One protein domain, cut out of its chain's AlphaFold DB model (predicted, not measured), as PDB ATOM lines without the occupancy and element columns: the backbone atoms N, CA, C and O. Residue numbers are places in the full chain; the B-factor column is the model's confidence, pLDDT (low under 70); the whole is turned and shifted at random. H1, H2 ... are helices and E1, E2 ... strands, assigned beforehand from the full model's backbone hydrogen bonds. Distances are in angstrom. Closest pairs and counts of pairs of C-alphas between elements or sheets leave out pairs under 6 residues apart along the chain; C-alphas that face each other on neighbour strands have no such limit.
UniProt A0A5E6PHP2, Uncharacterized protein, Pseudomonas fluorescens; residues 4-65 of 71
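Overview. This is residues 4 to 65 of the 71 residues of an uncharacterized protein of Pseudomonas fluorescens (UniProt A0A5E6PHP2). A small twisted sheet of three strands, E1, E2 and E3, makes one end of a long, thin model, and one short helix, H1, lies at the other end. Between them runs a long link, residues 33 to 54, with no named element, and the helix does not pack on the sheet. The printed part has 62 residues, with three named strands and then one named helix along the chain, in the order E1 E2 E3 H1; the sheet's order is E1 - E2 - E3, antiparallel throughout, and the class is mixed, helices and strands. The whole is extended, with a radius of gyration of the C-alphas of 20.7 A, and spans 64 by 25 by 13 A, a rod.

Arrangement. The sheet is a meander, each strand the antiparallel neighbour of the one before, of E1, residues 4 to 9, E2, residues 13 to 19, and E3, residues 25 to 32. E2 is the inner strand; E1 and E3 are edge strands. E1 and E2 form a hairpin, their directions 158 degrees apart; the C-alphas of Val 6 and Ala 16 face each other at 4.5 A, and N 5 and O 17 are within hydrogen-bond range at 2.8 A. E2 and E3 form a second hairpin, at 162 degrees; the C-alphas of Gln 15 and His 30 face each other at 4.4 A, and N 14 and O 31 are within hydrogen-bond range at 2.8 A. E3 bends by 58 degrees at residue 28. The sheet is twisted, its C-alphas lying up to 4.3 A off their best plane. H1, residues 55 to 64, is not on the sheet, with 0 pairs of C-alphas within 10 A, and it is apart from E1 and E2. In H1 every O i to N i+4 pair is within hydrogen-bond range.

Along the chain. E1 begins at C-alpha 4, at (151.099, 189.450, 126.063), and is 16.7 A long from first to last C-alpha. E2 is 19.9 A long and E3 20.2 A, E3 ending at C-alpha 32, at (139.601, 176.384, 132.370). H1 is 14.1 A long and ends at C-alpha 64, at (137.279, 143.158, 133.282).

Size, cuts and confidence. The two C-alphas farthest apart, those of Cys 22 and Lys 56, are 64.6 A from each other. The printed part has no cut. The links E1 to E2 and E2 to E3 are tight, and the link E3 to H1, 22 residues, is long. Within it residues 44 to 45 pair antiparallel with residues 48 to 49. Residues 42 to 48 stand free, as do residues 54 to 60, of which 55 to 60 belong to H1. The mean pLDDT of the printed part is 86.0, and residues 46 to 51 are under 70.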
ATOM      1  N   LEU A   4     152.095 190.416 125.601       92.88
ATOM      2  CA  LEU A   4     151.099 189.450 126.063       92.88
ATOM      3  C   LEU A   4     151.811 188.308 126.791       92.88
ATOM      4  O   LEU A   4     152.723 187.690 126.248       92.88
ATOM      5  N   TYR A   5     151.372 188.026 128.009       93.56
ATOM      6  CA  TYR A   5     151.835 186.918 128.830       93.56
ATOM      7  C   TYR A   5     150.704 185.913 128.973       93.56
ATOM      8  O   TYR A   5     149.579 186.300 129.278       93.56
ATOM      9  N   VAL A   6     151.010 184.633 128.784       94.12
ATOM     10  CA  VAL A   6     150.068 183.530 128.980       94.12
ATOM     11  C   VAL A   6     150.656 182.592 130.024       94.12
ATOM     12  O   VAL A   6     151.798 182.155 129.897       94.12
ATOM     13  N   GLY A   7     149.889 182.325 131.073       93.75
ATOM     14  CA  GLY A   7     150.224 181.412 132.157       93.75
ATOM     15  C   GLY A   7     149.336 180.179 132.104       93.75
ATOM     16  O   GLY A   7     148.135 180.282 131.856       93.75
ATOM     17  N   LEU A   8     149.947 179.024 132.352       94.31
ATOM     18  CA  LEU A   8     149.293 177.722 132.418       94.31
ATOM     19  C   LEU A   8     149.593 177.112 133.787       94.31
ATOM     20  O   LEU A   8     150.759 176.977 134.160       94.31
ATOM     21  N   ALA A   9     148.550 176.760 134.530       91.62
ATOM     22  CA  ALA A   9     148.659 176.104 135.828       91.62
ATOM     23  C   ALA A   9     148.222 174.625 135.748       91.62
ATOM     24  O   ALA A   9     147.394 174.265 134.901       91.62
ATOM     25  N   PRO A  10     148.751 173.753 136.633       88.62
ATOM     26  CA  PRO A  10     148.266 172.384 136.778       88.62
ATOM     27  C   PRO A  10     146.746 172.341 136.958       88.62
ATOM     28  O   PRO A  10     146.164 173.214 137.598       88.62
ATOM     29  N   GLY A  11     146.106 171.325 136.382       86.19
ATOM     30  CA  GLY A  11     144.648 171.229 136.356       86.19
ATOM     31  C   GLY A  11     143.989 171.986 135.201       86.19
ATOM     32  O   GLY A  11     142.777 171.909 135.082       86.19
ATOM     33  N   GLY A  12     144.753 172.652 134.327       88.56
ATOM     34  CA  GLY A  12     144.250 173.212 133.066       88.56
ATOM     35  C   GLY A  12     143.815 174.675 133.133       88.56
ATOM     36  O   GLY A  12     143.191 175.157 132.196       88.56
ATOM     37  N   VAL A  13     144.137 175.403 134.201       94.19
ATOM     38  CA  VAL A  13     143.820 176.835 134.290       94.19
ATOM     39  C   VAL A  13     144.736 177.629 133.356       94.19
ATOM     40  O   VAL A  13     145.961 177.502 133.419       94.19
ATOM     41  N   LEU A  14     144.140 178.472 132.515       94.56
ATOM     42  CA  LEU A  14     144.823 179.383 131.603       94.56
ATOM     43  C   LEU A  14     144.492 180.823 131.985       94.56
ATOM     44  O   LEU A  14     143.328 181.187 132.135       94.56
ATOM     45  N   GLN A  15     145.515 181.663 132.115       95.12
ATOM     46  CA  GLN A  15     145.351 183.084 132.409       95.12
ATOM     47  C   GLN A  15     146.241 183.913 131.488       95.12
ATOM     48  O   GLN A  15     147.384 183.544 131.226       95.12
ATOM     49  N   ALA A  16     145.720 185.026 130.980       95.12
ATOM     50  CA  ALA A  16     146.469 185.918 130.105       95.12
ATOM     51  C   ALA A  16     146.507 187.342 130.658       95.12
ATOM     52  O   ALA A  16     145.501 187.860 131.155       95.12
ATOM     53  N   TRP A  17     147.664 187.988 130.516       95.56
ATOM     54  CA  TRP A  17     147.907 189.361 130.938       95.56
ATOM     55  C   TRP A  17     148.552 190.173 129.827       95.56
ATOM     56  O   TRP A  17     149.476 189.711 129.164       95.56
ATOM     57  N   VAL A  18     148.130 191.422 129.685       94.94
ATOM     58  CA  VAL A  18     148.814 192.408 128.851       94.94
ATOM     59  C   VAL A  18     149.643 193.314 129.753       94.94
ATOM     60  O   VAL A  18     149.163 193.762 130.793       94.94
ATOM     61  N   ARG A  19     150.892 193.582 129.366       92.06
ATOM     62  CA  ARG A  19     151.741 194.604 129.990       92.06
ATOM     63  C   ARG A  19     152.031 195.719 129.005       92.06
ATOM     64  O   ARG A  19     152.339 195.470 127.840       92.06
ATOM     65  N   ASP A  20     151.951 196.940 129.503       88.38
ATOM     66  CA  ASP A  20     152.359 198.151 128.804       88.38
ATOM     67  C   ASP A  20     153.836 198.489 129.078       88.38
ATOM     68  O   ASP A  20     154.551 197.776 129.787       88.38
ATOM     69  N   SER A  21     154.303 199.619 128.545       86.19
ATOM     70  CA  SER A  21     155.643 200.152 128.828       86.19
ATOM     71  C   SER A  21     155.878 200.466 130.309       86.19
ATOM     72  O   SER A  21     157.021 200.499 130.758       86.19
ATOM     73  N   CYS A  22     154.813 200.674 131.083       87.81
ATOM     74  CA  CYS A  22     154.869 200.869 132.527       87.81
ATOM     75  C   CYS A  22     154.897 199.537 133.303       87.81
ATOM     76  O   CYS A  22     154.884 199.554 134.533       87.81
ATOM     77  N   HIS A  23     154.974 198.398 132.603       82.06
ATOM     78  CA  HIS A  23     155.061 197.037 133.140       82.06
ATOM     79  C   HIS A  23     153.891 196.638 134.049       82.06
ATOM     80  O   HIS A  23     154.001 195.672 134.818       82.06
ATOM     81  N   ARG A  24     152.754 197.334 133.945       88.19
ATOM     82  CA  ARG A  24     151.555 197.037 134.733       88.19
ATOM     83  C   ARG A  24     150.817 195.856 134.100       88.19
ATOM     84  O   ARG A  24     150.407 195.970 132.948       88.19
ATOM     85  N   PRO A  25     150.673 194.716 134.798       90.44
ATOM     86  CA  PRO A  25     149.931 193.585 134.262       90.44
ATOM     87  C   PRO A  25     148.426 193.832 134.391       90.44
ATOM     88  O   PRO A  25     147.914 194.024 135.492       90.44
ATOM     89  N   VAL A  26     147.713 193.790 133.268       93.31
ATOM     90  CA  VAL A  26     146.247 193.790 133.213       93.31
ATOM     91  C   VAL A  26     145.797 192.401 132.793       93.31
ATOM     92  O   VAL A  26     146.184 191.928 131.726       93.31
ATOM     93  N   GLN A  27     144.996 191.738 133.625       93.25
ATOM     94  CA  GLN A  27     144.414 190.446 133.274       93.25
ATOM     95  C   GLN A  27     143.346 190.638 132.196       93.25
ATOM     96  O   GLN A  27     142.415 191.418 132.374       93.25
ATOM     97  N   VAL A  28     143.478 189.907 131.093       95.19
ATOM     98  CA  VAL A  28     142.588 190.019 129.926       95.19
ATOM     99  C   VAL A  28     141.810 188.741 129.639       95.19
ATOM    100  O   VAL A  28     140.753 188.807 129.021       95.19
ATOM    101  N   ALA A  29     142.292 187.584 130.096       93.50
ATOM    102  CA  ALA A  29     141.571 186.325 129.969       93.50
ATOM    103  C   ALA A  29     141.855 185.398 131.151       93.50
ATOM    104  O   ALA A  29     142.946 185.416 131.729       93.50
ATOM    105  N   HIS A  30     140.862 184.586 131.496       94.75
ATOM    106  CA  HIS A  30     140.982 183.467 132.419       94.75
ATOM    107  C   HIS A  30     139.998 182.385 131.997       94.75
ATOM    108  O   HIS A  30     138.805 182.661 131.855       94.75
ATOM    109  N   SER A  31     140.493 181.176 131.779       93.56
ATOM    110  CA  SER A  31     139.692 180.040 131.347       93.56
ATOM    111  C   SER A  31     140.188 178.744 131.977       93.56
ATOM    112  O   SER A  31     141.311 178.642 132.468       93.56
ATOM    113  N   GLN A  32     139.310 177.748 131.967       93.75
ATOM    114  CA  GLN A  32     139.601 176.384 132.370       93.75
ATOM    115  C   GLN A  32     139.681 175.537 131.100       93.75
ATOM    116  O   GLN A  32     138.761 175.556 130.286       93.75
ATOM    117  N   GLY A  33     140.788 174.829 130.922       87.44
ATOM    118  CA  GLY A  33     140.968 173.880 129.835       87.44
ATOM    119  C   GLY A  33     140.002 172.712 129.981       87.44
ATOM    120  O   GLY A  33     139.761 172.227 131.091       87.44
ATOM    121  N   GLU A  34     139.459 172.277 128.853       86.75
ATOM    122  CA  GLU A  34     138.634 171.080 128.773       86.75
ATOM    123  C   GLU A  34     139.514 169.833 128.675       86.75
ATOM    124  O   GLU A  34     140.648 169.873 128.188       86.75
ATOM    125  N   ILE A  35     138.992 168.712 129.164       84.19
ATOM    126  CA  ILE A  35     139.664 167.422 129.034       84.19
ATOM    127  C   ILE A  35     139.374 166.898 127.629       84.19
ATOM    128  O   ILE A  35     138.232 166.570 127.328       84.19
ATOM    129  N   GLU A  36     140.409 166.785 126.796       85.00
ATOM    130  CA  GLU A  36     140.320 166.107 125.503       85.00
ATOM    131  C   GLU A  36     140.372 164.584 125.727       85.00
ATOM    132  O   GLU A  36     141.443 164.055 126.053       85.00
ATOM    133  N   PRO A  37     139.247 163.853 125.583       81.12
ATOM    134  CA  PRO A  37     139.192 162.426 125.898       81.12
ATOM    135  C   PRO A  37     140.108 161.583 125.008       81.12
ATOM    136  O   PRO A  37     140.520 160.495 125.411       81.12
ATOM    137  N   LEU A  38     140.443 162.065 123.809       81.88
ATOM    138  CA  LEU A  38     141.312 161.357 122.873       81.88
ATOM    139  C   LEU A  38     142.810 161.546 123.166       81.88
ATOM    140  O   LEU A  38     143.649 160.885 122.546       81.88
ATOM    141  N   GLY A  39     143.152 162.423 124.112       79.81
ATOM    142  CA  GLY A  39     144.526 162.727 124.485       79.81
ATOM    143  C   GLY A  39     145.326 163.452 123.389       79.81
ATOM    144  O   GLY A  39     144.783 163.834 122.352       79.81
ATOM    145  N   PRO A  40     146.642 163.641 123.603       77.62
ATOM    146  CA  PRO A  40     147.497 164.465 122.738       77.62
ATOM    147  C   PRO A  40     147.542 164.016 121.273       77.62
ATOM    148  O   PRO A  40     147.691 164.835 120.374       77.62
ATOM    149  N   GLU A  41     147.387 162.715 121.038       79.12
ATOM    150  CA  GLU A  41     147.439 162.116 119.704       79.12
ATOM    151  C   GLU A  41     146.059 162.022 119.032       79.12
ATOM    152  O   GLU A  41     145.930 161.402 117.980       79.12
ATOM    153  N   GLN A  42     144.997 162.583 119.620       81.12
ATOM    154  CA  GLN A  42     143.627 162.478 119.097       81.12
ATOM    155  C   GLN A  42     143.186 161.024 118.826       81.12
ATOM    156  O   GLN A  42     142.515 160.727 117.836       81.12
ATOM    157  N   GLY A  43     143.590 160.089 119.692       74.12
ATOM    158  CA  GLY A  43     143.293 158.663 119.528       74.12
ATOM    159  C   GLY A  43     144.119 157.969 118.436       74.12
ATOM    160  O   GLY A  43     143.822 156.830 118.071       74.12
ATOM    161  N   LYS A  44     145.151 158.635 117.910       73.88
ATOM    162  CA  LYS A  44     146.121 158.079 116.962       73.88
ATOM    163  C   LYS A  44     147.391 157.634 117.685       73.88
ATOM    164  O   LYS A  44     147.560 157.823 118.888       73.88
ATOM    165  N   ARG A  45     148.284 156.989 116.944       70.25
ATOM    166  CA  ARG A  45     149.616 156.597 117.394       70.25
ATOM    167  C   ARG A  45     150.634 157.119 116.387       70.25
ATOM    168  O   ARG A  45     150.887 156.453 115.389       70.25
ATOM    169  N   GLY A  46     151.219 158.289 116.644       69.81
ATOM    170  CA  GLY A  46     152.269 158.852 115.791       69.81
ATOM    171  C   GLY A  46     151.772 159.215 114.391       69.81
ATOM    172  O   GLY A  46     152.500 159.037 113.421       69.81
ATOM    173  N   GLY A  47     150.523 159.675 114.281       68.44
ATOM    174  CA  GLY A  47     149.886 160.048 113.011       68.44
ATOM    175  C   GLY A  47     148.994 158.976 112.373       68.44
ATOM    176  O   GLY A  47     148.094 159.338 111.615       68.44
ATOM    177  N   ASP A  48     149.146 157.700 112.742       65.75
ATOM    178  CA  ASP A  48     148.338 156.591 112.214       65.75
ATOM    179  C   ASP A  48     147.223 156.163 113.176       65.75
ATOM    180  O   ASP A  48     147.353 156.260 114.400       65.75
ATOM    181  N   TYR A  49     146.113 155.643 112.639       60.88
ATOM    182  CA  TYR A  49     145.102 154.990 113.472       60.88
ATOM    183  C   TYR A  49     145.741 153.805 114.203       60.88
ATOM    184  O   TYR A  49     146.360 152.940 113.579       60.88
ATOM    185  N   ALA A  50     145.593 153.758 115.531       63.88
ATOM    186  CA  ALA A  50     146.054 152.620 116.315       63.88
ATOM    187  C   ALA A  50     145.444 151.323 115.754       63.88
ATOM    188  O   ALA A  50     144.271 151.303 115.373       63.88
ATOM    189  N   TYR A  51     146.237 150.244 115.694       66.88
ATOM    190  CA  TYR A  51     145.744 148.944 115.232       66.88
ATOM    191  C   TYR A  51     144.436 148.588 115.951       66.88
ATOM    192  O   TYR A  51     144.351 148.762 117.173       66.88
ATOM    193  N   PRO A  52     143.423 148.078 115.227       73.56
ATOM    194  CA  PRO A  52     142.163 147.710 115.841       73.56
ATOM    195  C   PRO A  52     142.421 146.704 116.959       73.56
ATOM    196  O   PRO A  52     143.133 145.712 116.784       73.56
ATOM    197  N   VAL A  53     141.839 146.978 118.125       78.69
ATOM    198  CA  VAL A  53     141.955 146.110 119.297       78.69
ATOM    199  C   VAL A  53     141.499 144.704 118.904       78.69
ATOM    200  O   VAL A  53     140.403 144.537 118.366       78.69
ATOM    201  N   SER A  54     142.332 143.691 119.158       85.75
ATOM    202  CA  SER A  54     141.971 142.303 118.847       85.75
ATOM    203  C   SER A  54     140.666 141.903 119.546       85.75
ATOM    204  O   SER A  54     140.388 142.346 120.661       85.75
ATOM    205  N   GLU A  55     139.878 141.013 118.941       89.50
ATOM    206  CA  GLU A  55     138.608 140.562 119.534       89.50
ATOM    207  C   GLU A  55     138.788 139.946 120.930       89.50
ATOM    208  O   GLU A  55     137.958 140.140 121.819       89.50
ATOM    209  N   LYS A  56     139.915 139.262 121.172       89.12
ATOM    210  CA  LYS A  56     140.272 138.749 122.503       89.12
ATOM    211  C   LYS A  56     140.436 139.884 123.514       89.12
ATOM    212  O   LYS A  56     139.901 139.793 124.617       89.12
ATOM    213  N   ALA A  57     141.148 140.945 123.137       86.88
ATOM    214  CA  ALA A  57     141.353 142.107 123.993       86.88
ATOM    215  C   ALA A  57     140.045 142.882 124.220       86.88
ATOM    216  O   ALA A  57     139.755 143.230 125.360       86.88
ATOM    217  N   LYS A  58     139.194 143.053 123.197       88.00
ATOM    218  CA  LYS A  58     137.858 143.657 123.364       88.00
ATOM    219  C   LYS A  58     136.998 142.880 124.361       88.00
ATOM    220  O   LYS A  58     136.433 143.479 125.271       88.00
ATOM    221  N   ARG A  59     136.935 141.547 124.237       92.69
ATOM    222  CA  ARG A  59     136.194 140.681 125.178       92.69
ATOM    223  C   ARG A  59     136.738 140.780 126.599       92.69
ATOM    224  O   ARG A  59     135.955 140.793 127.544       92.69
ATOM    225  N   TYR A  60     138.061 140.849 126.750       89.94
ATOM    226  CA  TYR A  60     138.692 141.049 128.052       89.94
ATOM    227  C   TYR A  60     138.296 142.401 128.654       89.94
ATOM    228  O   TYR A  60     137.778 142.425 129.764       89.94
ATOM    229  N   ILE A  61     138.458 143.503 127.914       89.88
ATOM    230  CA  ILE A  61     138.126 144.860 128.383       89.88
ATOM    231  C   ILE A  61     136.639 144.963 128.738       89.88
ATOM    232  O   ILE A  61     136.299 145.514 129.777       89.88
ATOM    233  N   HIS A  62     135.747 144.377 127.936       89.81
ATOM    234  CA  HIS A  62     134.315 144.356 128.240       89.81
ATOM    235  C   HIS A  62     133.995 143.588 129.533       89.81
ATOM    236  O   HIS A  62     133.057 143.931 130.245       89.81
ATOM    237  N   LYS A  63     134.752 142.528 129.840       93.94
ATOM    238  CA  LYS A  63     134.524 141.701 131.031       93.94
ATOM    239  C   LYS A  63     135.206 142.248 132.291       93.94
ATOM    240  O   LYS A  63     134.662 142.083 133.375       93.94
ATOM    241  N   PHE A  64     136.389 142.843 132.158       90.69
ATOM    242  CA  PHE A  64     137.279 143.158 133.282       90.69
ATOM    243  C   PHE A  64     137.692 144.637 133.367       90.69
ATOM    244  O   PHE A  64     138.306 145.033 134.352       90.69
ATOM    245  N   GLY A  65     137.366 145.458 132.366       87.25
ATOM    246  CA  GLY A  65     137.846 146.837 132.251       87.25
ATOM    247  C   GLY A  65     139.293 146.944 131.755       87.25
ATOM    248  O   GLY A  65     139.934 145.951 131.402       87.25
TER     249      GLY A  65